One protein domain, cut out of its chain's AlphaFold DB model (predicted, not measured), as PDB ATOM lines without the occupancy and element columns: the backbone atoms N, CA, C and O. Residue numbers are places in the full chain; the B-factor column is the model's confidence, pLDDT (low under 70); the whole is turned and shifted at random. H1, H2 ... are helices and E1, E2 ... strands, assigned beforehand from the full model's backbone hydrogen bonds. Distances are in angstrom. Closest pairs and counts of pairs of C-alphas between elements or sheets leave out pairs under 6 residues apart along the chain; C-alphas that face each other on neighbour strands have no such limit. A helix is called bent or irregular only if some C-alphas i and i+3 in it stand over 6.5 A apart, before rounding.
ATOM      1  N   ALA A  75     239.560 262.770 268.267       83.56
ATOM      2  CA  ALA A  75     238.690 261.981 269.128       83.56
ATOM      3  C   ALA A  75     238.784 262.406 270.603       83.56
ATOM      4  O   ALA A  75     239.712 263.097 271.018       83.56
ATOM      5  N   ASP A  76     237.831 261.945 271.418       87.69
ATOM      6  CA  ASP A  76     237.873 262.109 272.876       87.69
ATOM      7  C   ASP A  76     239.088 261.367 273.481       87.69
ATOM      8  O   ASP A  76     239.132 260.127 273.430       87.69
ATOM      9  N   PRO A  77     240.054 262.079 274.102       87.25
ATOM     10  CA  PRO A  77     241.245 261.463 274.683       87.25
ATOM     11  C   PRO A  77     240.935 260.426 275.768       87.25
ATOM     12  O   PRO A  77     241.657 259.432 275.888       87.25
ATOM     13  N   ALA A  78     239.857 260.610 276.539       90.06
ATOM     14  CA  ALA A  78     239.484 259.679 277.603       90.06
ATOM     15  C   ALA A  78     239.027 258.328 277.030       90.06
ATOM     16  O   ALA A  78     239.423 257.269 277.525       90.06
ATOM     17  N   ALA A  79     238.252 258.353 275.943       90.31
ATOM     18  CA  ALA A  79     237.822 257.150 275.237       90.31
ATOM     19  C   ALA A  79     239.009 256.388 274.618       90.31
ATOM     20  O   ALA A  79     239.072 255.158 274.700       90.31
ATOM     21  N   VAL A  80     239.978 257.112 274.044       90.81
ATOM     22  CA  VAL A  80     241.213 256.533 273.484       90.81
ATOM     23  C   VAL A  80     242.068 255.895 274.585       90.81
ATOM     24  O   VAL A  80     242.514 254.756 274.430       90.81
ATOM     25  N   ALA A  81     242.247 256.576 275.720       91.38
ATOM     26  CA  ALA A  81     242.992 256.052 276.866       91.38
ATOM     27  C   ALA A  81     242.335 254.792 277.455       91.38
ATOM     28  O   ALA A  81     243.009 253.784 277.669       91.38
ATOM     29  N   ALA A  82     241.012 254.794 277.633       93.44
ATOM     30  CA  ALA A  82     240.285 253.619 278.106       93.44
ATOM     31  C   ALA A  82     240.437 252.419 277.154       93.44
ATOM     32  O   ALA A  82     240.551 251.274 277.598       93.44
ATOM     33  N   TYR A  83     240.462 252.666 275.840       95.44
ATOM     34  CA  TYR A  83     240.676 251.608 274.858       95.44
ATOM     35  C   TYR A  83     242.114 251.078 274.865       95.44
ATOM     36  O   TYR A  83     242.316 249.866 274.794       95.44
ATOM     37  N   ARG A  84     243.113 251.952 275.037       94.88
ATOM     38  CA  ARG A  84     244.519 251.561 275.231       94.88
ATOM     39  C   ARG A  84     244.684 250.601 276.406       94.88
ATOM     40  O   ARG A  84     245.327 249.569 276.244       94.88
ATOM     41  N   GLU A  85     244.088 250.905 277.558       95.06
ATOM     42  CA  GLU A  85     244.168 250.030 278.736       95.06
ATOM     43  C   GLU A  85     243.601 248.634 278.448       95.06
ATOM     44  O   GLU A  85     244.189 247.625 278.831       95.06
ATOM     45  N   ARG A  86     242.516 248.552 277.668       94.62
ATOM     46  CA  ARG A  86     241.944 247.267 277.227       94.62
ATOM     47  C   ARG A  86     242.832 246.502 276.245       94.62
ATOM     48  O   ARG A  86     242.694 245.285 276.143       94.62
ATOM     49  N   LEU A  87     243.702 247.190 275.508       95.94
ATOM     50  CA  LEU A  87     244.639 246.579 274.564       95.94
ATOM     51  C   LEU A  87     245.953 246.131 275.223       95.94
ATOM     52  O   LEU A  87     246.672 245.349 274.605       95.94
ATOM     53  N   ARG A  88     246.277 246.572 276.450       94.44
ATOM     54  CA  ARG A  88     247.539 246.205 277.131       94.44
ATOM     55  C   ARG A  88     247.777 244.691 277.222       94.44
ATOM     56  O   ARG A  88     248.865 244.279 276.829       94.44
ATOM     57  N   PRO A  89     246.798 243.848 277.616       94.69
ATOM     58  CA  PRO A  89     247.021 242.401 277.667       94.69
ATOM     59  C   PRO A  89     247.357 241.805 276.293       94.69
ATOM     60  O   PRO A  89     248.146 240.870 276.182       94.69
ATOM     61  N   GLU A  90     246.786 242.368 275.222       93.44
ATOM     62  CA  GLU A  90     247.106 241.962 273.853       93.44
ATOM     63  C   GLU A  90     248.533 242.406 273.498       93.44
ATOM     64  O   GLU A  90     249.322 241.612 272.997       93.44
ATOM     65  N   ALA A  91     248.913 243.642 273.826       93.62
ATOM     66  CA  ALA A  91     250.260 244.163 273.596       93.62
ATOM     67  C   ALA A  91     251.348 243.325 274.287       93.62
ATOM     68  O   ALA A  91     252.337 242.959 273.649       93.62
ATOM     69  N   GLU A  92     251.111 242.936 275.542       94.19
ATOM     70  CA  GLU A  92     251.967 242.023 276.304       94.19
ATOM     71  C   GLU A  92     252.075 240.653 275.626       94.19
ATOM     72  O   GLU A  92     253.184 240.178 275.371       94.19
ATOM     73  N   ARG A  93     250.940 240.052 275.233       92.69
ATOM     74  CA  ARG A  93     250.904 238.776 274.493       92.69
ATOM     75  C   ARG A  93     251.708 238.837 273.191       92.69
ATOM     76  O   ARG A  93     252.351 237.861 272.803       92.69
ATOM     77  N   TRP A  94     251.665 239.968 272.490       91.62
ATOM     78  CA  TRP A  94     252.379 240.154 271.228       91.62
ATOM     79  C   TRP A  94     253.844 240.567 271.403       91.62
ATOM     80  O   TRP A  94     254.616 240.420 270.450       91.62
ATOM     81  N   GLY A  95     254.236 241.010 272.601       93.25
ATOM     82  CA  GLY A  95     255.562 241.553 272.885       93.25
ATOM     83  C   GLY A  95     255.800 242.893 272.185       93.25
ATOM     84  O   GLY A  95     256.889 243.128 271.665       93.25
ATOM     85  N   VAL A  96     254.772 243.742 272.099       95.25
ATOM     86  CA  VAL A  96     254.854 245.067 271.464       95.25
ATOM     87  C   VAL A  96     254.448 246.168 272.434       95.25
ATOM     88  O   VAL A  96     253.595 245.967 273.293       95.25
ATOM     89  N   ALA A  97     255.025 247.355 272.266       93.38
ATOM     90  CA  ALA A  97     254.582 248.548 272.975       93.38
ATOM     91  C   ALA A  97     253.426 249.224 272.220       93.38
ATOM     92  O   ALA A  97     253.444 249.315 270.989       93.38
ATOM     93  N   LEU A  98     252.433 249.718 272.961       93.06
ATOM     94  CA  LEU A  98     251.428 250.638 272.423       93.06
ATOM     95  C   LEU A  98     251.996 252.069 272.475       93.06
ATOM     96  O   LEU A  98     252.624 252.416 273.472       93.06
ATOM     97  N   PRO A  99     251.769 252.919 271.458       89.06
ATOM     98  CA  PRO A  99     252.380 254.254 271.381       89.06
ATOM     99  C   PRO A  99     251.855 255.174 272.485       89.06
ATOM    100  O   PRO A  99     250.662 255.438 272.474       89.06
ATOM    101  N   GLU A 100     252.673 255.645 273.429       81.81
ATOM    102  CA  GLU A 100     252.212 256.412 274.608       81.81
ATOM    103  C   GLU A 100     251.465 257.700 274.236       81.81
ATOM    104  O   GLU A 100     250.362 257.942 274.734       81.81
ATOM    105  N   GLU A 101     252.006 258.449 273.277       78.62
ATOM    106  CA  GLU A 101     251.386 259.643 272.708       78.62
ATOM    107  C   GLU A 101     250.830 259.358 271.312       78.62
ATOM    108  O   GLU A 101     251.444 258.671 270.493       78.62
ATOM    109  N   ILE A 102     249.647 259.906 271.037       76.62
ATOM    110  CA  ILE A 102     249.030 259.893 269.713       76.62
ATOM    111  C   ILE A 102     248.672 261.335 269.404       76.62
ATOM    112  O   ILE A 102     247.703 261.872 269.939       76.62
ATOM    113  N   GLY A 103     249.518 261.978 268.605       65.56
ATOM    114  CA  GLY A 103     249.288 263.341 268.155       65.56
ATOM    115  C   GLY A 103     248.138 263.425 267.145       65.56
ATOM    116  O   GLY A 103     247.692 262.400 266.621       65.56
ATOM    117  N   PRO A 104     247.668 264.644 266.837       63.16
ATOM    118  CA  PRO A 104     246.734 264.849 265.742       63.16
ATOM    119  C   PRO A 104     247.389 264.393 264.433       63.16
ATOM    120  O   PRO A 104     248.334 265.017 263.956       63.16
ATOM    121  N   ASP A 105     246.893 263.301 263.856       73.44
ATOM    122  CA  ASP A 105     247.346 262.817 262.556       73.44
ATOM    123  C   ASP A 105     246.374 263.276 261.466       73.44
ATOM    124  O   ASP A 105     245.186 262.941 261.449       73.44
ATOM    125  N   GLU A 173     232.490 234.458 257.500       89.06
ATOM    126  CA  GLU A 173     231.667 235.663 257.480       89.06
ATOM    127  C   GLU A 173     232.473 236.957 257.595       89.06
ATOM    128  O   GLU A 173     233.610 236.988 258.074       89.06
ATOM    129  N   THR A 174     231.832 238.055 257.191       84.75
ATOM    130  CA  THR A 174     232.332 239.413 257.417       84.75
ATOM    131  C   THR A 174     231.424 240.167 258.371       84.75
ATOM    132  O   THR A 174     230.198 240.087 258.279       84.75
ATOM    133  N   VAL A 175     232.023 240.993 259.218       93.69
ATOM    134  CA  VAL A 175     231.321 241.865 260.162       93.69
ATOM    135  C   VAL A 175     231.799 243.303 260.007       93.69
ATOM    136  O   VAL A 175     232.904 243.562 259.527       93.69
ATOM    137  N   VAL A 176     230.955 244.257 260.398       92.12
ATOM    138  CA  VAL A 176     231.366 245.658 260.528       92.12
ATOM    139  C   VAL A 176     231.954 245.846 261.919       92.12
ATOM    140  O   VAL A 176     231.321 245.505 262.914       92.12
ATOM    141  N   THR A 177     233.159 246.397 261.994       94.94
ATOM    142  CA  THR A 177     233.895 246.598 263.243       94.94
ATOM    143  C   THR A 177     234.591 247.952 263.248       94.94
ATOM    144  O   THR A 177     234.921 248.495 262.196       94.94
ATOM    145  N   ARG A 178     234.841 248.490 264.444       94.75
ATOM    146  CA  ARG A 178     235.746 249.629 264.665       94.75
ATOM    147  C   ARG A 178     237.078 249.214 265.284       94.75
ATOM    148  O   ARG A 178     237.960 250.053 265.405       94.75
ATOM    149  N   ALA A 179     237.240 247.946 265.664       96.12
ATOM    150  CA  ALA A 179     238.315 247.487 266.547       96.12
ATOM    151  C   ALA A 179     239.729 247.848 266.065       96.12
ATOM    152  O   ALA A 179     240.614 248.080 266.873       96.12
ATOM    153  N   PHE A 180     239.948 247.916 264.752       95.56
ATOM    154  CA  PHE A 180     241.274 248.160 264.183       95.56
ATOM    155  C   PHE A 180     241.580 249.622 263.868       95.56
ATOM    156  O   PHE A 180     242.736 249.966 263.659       95.56
ATOM    157  N   THR A 181     240.573 250.481 263.729       92.25
ATOM    158  CA  THR A 181     240.792 251.839 263.199       92.25
ATOM    159  C   THR A 181     239.997 252.913 263.917       92.25
ATOM    160  O   THR A 181     240.281 254.085 263.730       92.25
ATOM    161  N   GLY A 182     238.993 252.543 264.709       89.69
ATOM    162  CA  GLY A 182     238.045 253.482 265.300       89.69
ATOM    163  C   GLY A 182     236.968 253.951 264.320       89.69
ATOM    164  O   GLY A 182     236.043 254.645 264.720       89.69
ATOM    165  N   ARG A 183     237.006 253.527 263.049       88.44
ATOM    166  CA  ARG A 183     235.937 253.770 262.067       88.44
ATOM    167  C   ARG A 183     235.252 252.465 261.670       88.44
ATOM    168  O   ARG A 183     235.930 251.444 261.583       88.44
ATOM    169  N   PRO A 184     233.926 252.471 261.430       88.81
ATOM    170  CA  PRO A 184     233.236 251.288 260.938       88.81
ATOM    171  C   PRO A 184     233.836 250.842 259.603       88.81
ATOM    172  O   PRO A 184     233.783 251.570 258.615       88.81
ATOM    173  N   ALA A 185     234.404 249.644 259.582       88.19
ATOM    174  CA  ALA A 185     234.952 249.007 258.395       88.19
ATOM    175  C   ALA A 185     234.551 247.530 258.382       88.19
ATOM    176  O   ALA A 185     234.379 246.911 259.436       88.19
ATOM    177  N   ARG A 186     234.359 246.964 257.186       89.69
ATOM    178  CA  ARG A 186     233.962 245.564 257.024       89.69
ATOM    179  C   ARG A 186     235.182 244.681 256.801       89.69
ATOM    180  O   ARG A 186     235.923 244.879 255.840       89.69
ATOM    181  N   GLY A 187     235.353 243.689 257.666       92.31
ATOM    182  CA  GLY A 187     236.403 242.679 257.551       92.31
ATOM    183  C   GLY A 187     235.894 241.288 257.883       92.31
ATOM    184  O   GLY A 187     234.791 241.142 258.413       92.31
ATOM    185  N   LEU A 188     236.693 240.277 257.555       93.62
ATOM    186  CA  LEU A 188     236.472 238.904 258.000       93.62
ATOM    187  C   LEU A 188     236.477 238.882 259.528       93.62
ATOM    188  O   LEU A 188     237.368 239.462 260.156       93.62
ATOM    189  N   ARG A 189     235.454 238.262 260.118       96.00
ATOM    190  CA  ARG A 189     235.328 238.159 261.573       96.00
ATOM    191  C   ARG A 189     236.491 237.344 262.137       96.00
ATOM    192  O   ARG A 189     236.825 236.301 261.585       96.00
ATOM    193  N   ASN A 190     237.081 237.811 263.232       96.50
ATOM    194  CA  ASN A 190     238.155 237.111 263.923       96.50
ATOM    195  C   ASN A 190     238.156 237.403 265.431       96.50
ATOM    196  O   ASN A 190     237.415 238.270 265.909       96.50
ATOM    197  N   ALA A 191     239.014 236.700 266.175       95.88
ATOM    198  CA  ALA A 191     239.041 236.784 267.631       95.88
ATOM    199  C   ALA A 191     239.354 238.196 268.154       95.88
ATOM    200  O   ALA A 191     238.874 238.572 269.223       95.88
ATOM    201  N   PHE A 192     240.157 238.994 267.444       96.75
ATOM    202  CA  PHE A 192     240.414 240.384 267.826       96.75
ATOM    203  C   PHE A 192     239.149 241.242 267.718       96.75
ATOM    204  O   PHE A 192     238.854 242.022 268.625       96.75
ATOM    205  N   ILE A 193     238.369 241.074 266.644       96.75
ATOM    206  CA  ILE A 193     237.086 241.765 266.489       96.75
ATOM    207  C   ILE A 193     236.118 241.364 267.600       96.75
ATOM    208  O   ILE A 193     235.510 242.248 268.201       96.75
ATOM    209  N   ASP A 194     235.995 240.071 267.896       96.06
ATOM    210  CA  ASP A 194     235.068 239.595 268.927       96.06
ATOM    211  C   ASP A 194     235.427 240.137 270.316       96.06
ATOM    212  O   ASP A 194     234.552 240.571 271.067       96.06
ATOM    213  N   ARG A 195     236.725 240.178 270.642       95.56
ATOM    214  CA  ARG A 195     237.210 240.639 271.950       95.56
ATOM    215  C   ARG A 195     237.154 242.155 272.113       95.56
ATOM    216  O   ARG A 195     236.816 242.641 273.192       95.56
ATOM    217  N   HIS A 196     237.492 242.915 271.071       96.38
ATOM    218  CA  HIS A 196     237.708 244.361 271.197       96.38
ATOM    219  C   HIS A 196     236.662 245.225 270.486       96.38
ATOM    220  O   HIS A 196     236.530 246.404 270.817       96.38
ATOM    221  N   GLY A 197     235.900 244.669 269.543       92.94
ATOM    222  CA  GLY A 197     234.854 245.371 268.793       92.94
ATOM    223  C   GLY A 197     233.789 246.041 269.668       92.94
ATOM    224  O   GLY A 197     233.526 247.225 269.443       92.94
ATOM    225  N   PRO A 198     233.227 245.364 270.691       94.25
ATOM    226  CA  PRO A 198     232.205 245.951 271.564       94.25
ATOM    227  C   PRO A 198     232.661 247.201 272.328       94.25
ATOM    228  O   PRO A 198     231.829 248.016 272.721       94.25
ATOM    229  N   TYR A 199     233.972 247.369 272.523       93.19
ATOM    230  CA  TYR A 199     234.554 248.444 273.331       93.19
ATOM    231  C   TYR A 199     235.295 249.497 272.502       93.19
ATOM    232  O   TYR A 199     235.795 250.467 273.066       93.19
ATOM    233  N   ALA A 200     235.400 249.307 271.184       93.75
ATOM    234  CA  ALA A 200     236.162 250.190 270.313       93.75
ATOM    235  C   ALA A 200     235.459 251.553 270.146       93.75
ATOM    236  O   ALA A 200     234.343 251.607 269.592       93.75
ATOM    237  N   PRO A 201     236.093 252.661 270.581       92.81
ATOM    238  CA  PRO A 201     235.517 253.989 270.442       92.81
ATOM    239  C   PRO A 201     235.511 254.429 268.970       92.81
ATOM    240  O   PRO A 201     236.294 253.915 268.163       92.81
ATOM    241  N   PRO A 202     234.633 255.371 268.584       89.94
ATOM    242  CA  PRO A 202     234.627 255.968 267.254       89.94
ATOM    243  C   PRO A 202     235.781 256.980 267.091       89.94
ATOM    244  O   PRO A 202     235.544 258.170 266.921       89.94
ATOM    245  N   ALA A 203     237.025 256.513 267.205       89.38
ATOM    246  CA  ALA A 203     238.217 257.354 267.316       89.38
ATOM    247  C   ALA A 203     239.245 257.017 266.227       89.38
ATOM    248  O   ALA A 203     240.093 256.141 266.403       89.38
ATOM    249  N   TYR A 204     239.122 257.676 265.076       86.69
ATOM    250  CA  TYR A 204     240.097 257.600 263.990       86.69
ATOM    251  C   TYR A 204     240.760 258.968 263.807       86.69
ATOM    252  O   TYR A 204     240.016 259.942 263.666       86.69
ATOM    253  N   PRO A 205     242.096 259.030 263.636       87.56
ATOM    254  CA  PRO A 205     243.019 257.901 263.438       87.56
ATOM    255  C   PRO A 205     243.613 257.302 264.725       87.56
ATOM    256  O   PRO A 205     244.474 256.427 264.651       87.56
ATOM    257  N   GLU A 206     243.170 257.699 265.915       92.19
ATOM    258  CA  GLU A 206     243.843 257.324 267.162       92.19
ATOM    259  C   GLU A 206     243.832 255.811 267.417       92.19
ATOM    260  O   GLU A 206     244.860 255.218 267.745       92.19
ATOM    261  N   VAL A 207     242.704 255.137 267.179       92.50
ATOM    262  CA  VAL A 207     242.626 253.670 267.281       92.50
ATOM    263  C   VAL A 207     243.432 252.978 266.173       92.50
ATOM    264  O   VAL A 207     243.984 251.896 266.398       92.50
ATOM    265  N   HIS A 208     243.549 253.590 264.988       92.31
ATOM    266  CA  HIS A 208     244.411 253.066 263.923       92.31
ATOM    267  C   HIS A 208     245.872 252.994 264.383       92.31
ATOM    268  O   HIS A 208     246.510 251.953 264.187       92.31
ATOM    269  N   HIS A 209     246.357 254.055 265.036       92.19
ATOM    270  CA  HIS A 209     247.710 254.129 265.595       92.19
ATOM    271  C   HIS A 209     247.900 253.210 266.794       92.19
ATOM    272  O   HIS A 209     248.870 252.453 266.824       92.19
ATOM    273  N   LEU A 210     246.946 253.185 267.734       93.88
ATOM    274  CA  LEU A 210     246.986 252.278 268.890       93.88
ATOM    275  C   LEU A 210     247.189 250.824 268.472       93.88
ATOM    276  O   LEU A 210     247.980 250.101 269.069       93.88
ATOM    277  N   THR A 211     246.465 250.383 267.446       95.44
ATOM    278  CA  THR A 211     246.486 248.978 267.032       95.44
ATOM    279  C   THR A 211     247.554 248.667 265.988       95.44
ATOM    280  O   THR A 211     247.777 247.491 265.701       95.44
ATOM    281  N   ALA A 212     248.228 249.664 265.401       93.88
ATOM    282  CA  ALA A 212     249.205 249.440 264.334       93.88
ATOM    283  C   ALA A 212     250.335 248.462 264.731       93.88
ATOM    284  O   ALA A 212     250.578 247.528 263.958       93.88
ATOM    285  N   PRO A 213     250.963 248.556 265.925       95.06
ATOM    286  CA  PRO A 213     251.979 247.587 266.351       95.06
ATOM    287  C   PRO A 213     251.435 246.158 266.484       95.06
ATOM    288  O   PRO A 213     252.100 245.209 266.063       95.06
ATOM    289  N   LEU A 214     250.208 246.005 267.003       95.50
ATOM    290  CA  LEU A 214     249.524 244.712 267.151       95.50
ATOM    291  C   LEU A 214     249.257 244.083 265.781       95.50
ATOM    292  O   LEU A 214     249.633 242.941 265.526       95.50
ATOM    293  N   ARG A 215     248.673 244.864 264.864       93.75
ATOM    294  CA  ARG A 215     248.359 244.431 263.495       93.75
ATOM    295  C   ARG A 215     249.623 244.054 262.726       93.75
ATOM    296  O   ARG A 215     249.623 243.061 261.998       93.75
ATOM    297  N   ALA A 216     250.703 244.818 262.892       92.31
ATOM    298  CA  ALA A 216     251.992 244.516 262.282       92.31
ATOM    299  C   ALA A 216     252.595 243.215 262.837       92.31
ATOM    300  O   ALA A 216     253.096 242.397 262.065       92.31
ATOM    301  N   ALA A 217     252.521 242.989 264.153       94.00
ATOM    302  CA  ALA A 217     252.986 241.751 264.777       94.00
ATOM    303  C   ALA A 217     252.171 240.530 264.325       94.00
ATOM    304  O   ALA A 217     252.766 239.525 263.933       94.00
ATOM    305  N   ALA A 218     250.841 240.646 264.286       93.94
ATOM    306  CA  ALA A 218     249.950 239.608 263.772       93.94
ATOM    307  C   ALA A 218     250.255 239.275 262.306       93.94
ATOM    308  O   ALA A 218     250.409 238.111 261.953       93.94
ATOM    309  N   THR A 219     250.459 240.299 261.468       92.31
ATOM    310  CA  THR A 219     250.815 240.114 260.050       92.31
ATOM    311  C   THR A 219     252.156 239.399 259.888       92.31
ATOM    312  O   THR A 219     252.256 238.477 259.084       92.31
ATOM    313  N   ARG A 220     253.182 239.761 260.677       92.50
ATOM    314  CA  ARG A 220     254.491 239.075 260.651       92.50
ATOM    315  C   ARG A 220     254.400 237.598 261.033       92.50
ATOM    316  O   ARG A 220     255.195 236.807 260.540       92.50
ATOM    317  N   ARG A 221     253.460 237.238 261.911       94.00
ATOM    318  CA  ARG A 221     253.219 235.848 262.332       94.00
ATOM    319  C   ARG A 221     252.141 235.140 261.502       94.00
ATOM    320  O   ARG A 221     251.832 233.997 261.810       94.00
ATOM    321  N   ALA A 222     251.591 235.797 260.476       94.19
ATOM    322  CA  ALA A 222     250.470 235.300 259.675       94.19
ATOM    323  C   ALA A 222     249.246 234.876 260.519       94.19
ATOM    324  O   ALA A 222     248.509 233.970 260.141       94.19
ATOM    325  N   ASP A 223     249.030 235.531 261.661       95.00
ATOM    326  CA  ASP A 223     247.961 235.184 262.596       95.00
ATOM    327  C   ASP A 223     246.657 235.903 262.224       95.00
ATOM    328  O   ASP A 223     246.435 237.080 262.541       95.00
ATOM    329  N   THR A 224     245.769 235.173 261.551       95.25
ATOM    330  CA  THR A 224     244.470 235.677 261.098       95.25
ATOM    331  C   THR A 224     243.542 236.101 262.237       95.25
ATOM    332  O   THR A 224     242.628 236.893 261.990       95.25
ATOM    333  N   ASP A 225     243.792 235.668 263.478       94.19
ATOM    334  CA  ASP A 225     242.972 236.036 264.636       94.19
ATOM    335  C   ASP A 225     243.171 237.487 265.079       94.19
ATOM    336  O   ASP A 225     242.291 238.049 265.737       94.19
ATOM    337  N   ALA A 226     244.295 238.106 264.706       93.38
ATOM    338  CA  ALA A 226     244.648 239.480 265.073       93.38
ATOM    339  C   ALA A 226     244.988 240.393 263.877       93.38
ATOM    340  O   ALA A 226     245.271 241.583 264.048       93.38
ATOM    341  N   MET A 227     244.925 239.870 262.651       94.62
ATOM    342  CA  MET A 227     245.059 240.664 261.429       94.62
ATOM    343  C   MET A 227     243.789 241.470 261.114       94.62
ATOM    344  O   MET A 227     242.670 241.079 261.433       94.62
ATOM    345  N   HIS A 228     243.950 242.595 260.417       91.81
ATOM    346  CA  HIS A 228     242.837 243.405 259.915       91.81
ATOM    347  C   HIS A 228     242.468 242.951 258.498       91.81
ATOM    348  O   HIS A 228     242.962 243.463 257.496       91.81
ATOM    349  N   LEU A 229     241.619 241.930 258.424       94.12
ATOM    350  CA  LEU A 229     241.303 241.215 257.191       94.12
ATOM    351  C   LEU A 229     240.128 241.862 256.439       94.12
ATOM    352  O   LEU A 229     239.028 241.315 256.398       94.12
TER     353      LEU A 229
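What this domain is: This is residues 75 to 105 and 173 to 229 of the 256 residues of an uncharacterized protein of Streptomyces viridifaciens (UniProt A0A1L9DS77). Two long helices, H1 and H3, run side by side in the same direction, and the shorter H2 is set off from them on one flank, near H1. A small hairpin of two strands, E1 and E2, lies beyond H2 with E1 nearer to it, while residues 95 to 105 fold back past the two long helices. The printed part has 88 residues, with three named helices and two named strands in the order H1, E1, E2, H2, H3; the sheet, E1 - E2, is antiparallel and the class is mostly helix. The whole is compact, with a radius of gyration of the C-alphas of 11.9 A, and rounded, with spans of 32 by 27 by 20 A.

Where its parts are: H1 covers residues 77 to 94 and is 24.3 A long from first to last C-alpha, beginning at C-alpha 77 at (241.245, 261.463, 274.683). It has a kink of 44 degrees near residue 87. After the cut come E1, residues 174 to 177, 9.4 A long, and E2, residues 185 to 188, 10.2 A long. H2, residues 191 to 199, is 13.7 A long and begins at C-alpha 191 at (239.041, 236.784, 267.631). H3, residues 206 to 220, is 22.1 A long and ends at C-alpha 220 at (254.491, 239.075, 260.651). The three helices are irregular: C-alphas 86 and 89 in H1 are 7.0 A apart, 195 and 198 in H2 7.3 A, and 210 and 213 in H3 7.3 A.

How they stand to each other: H1 and H3 touch, at a shallow tilt of 12 degrees, the same way; their closest C-alphas, those of Ala 91 and Leu 214, are 6.5 A apart. H1 and H2 are close but not clearly touching, with the closest C-alphas, those of Tyr 83 and Tyr 199, 7.1 A apart; they run opposite ways at a shallow tilt of 19 degrees. H2 and H3 are apart. The closest C-alphas of E1 and H2, those of Thr 177 and Gly 197, are 5.8 A apart. E1 and E2 form a hairpin, antiparallel at 141 degrees between their directions, with N 175 and O 187 at 2.9 A and N 187 and O 175 at 3.1 A, within hydrogen-bond range. Both strands are apart from H3. Pairs of O i and N i+4 within hydrogen-bond range number 12 of 14 in H1, 3 of 5 in H2 and 9 of 11 in H3.

The domain as a whole: The C-alphas farthest apart, those of Glu 101 and Glu 173, are 34.6 A apart. Residues 106 to 172 are not printed, and C-alphas 105 and 173 are 31.8 A apart across the cut. The link from E2 to H2 is tight; those from E1 to E2 and from H2 to H3 are short. The mean pLDDT of the printed part is 91.5, and residues 103 to 104 are under 70.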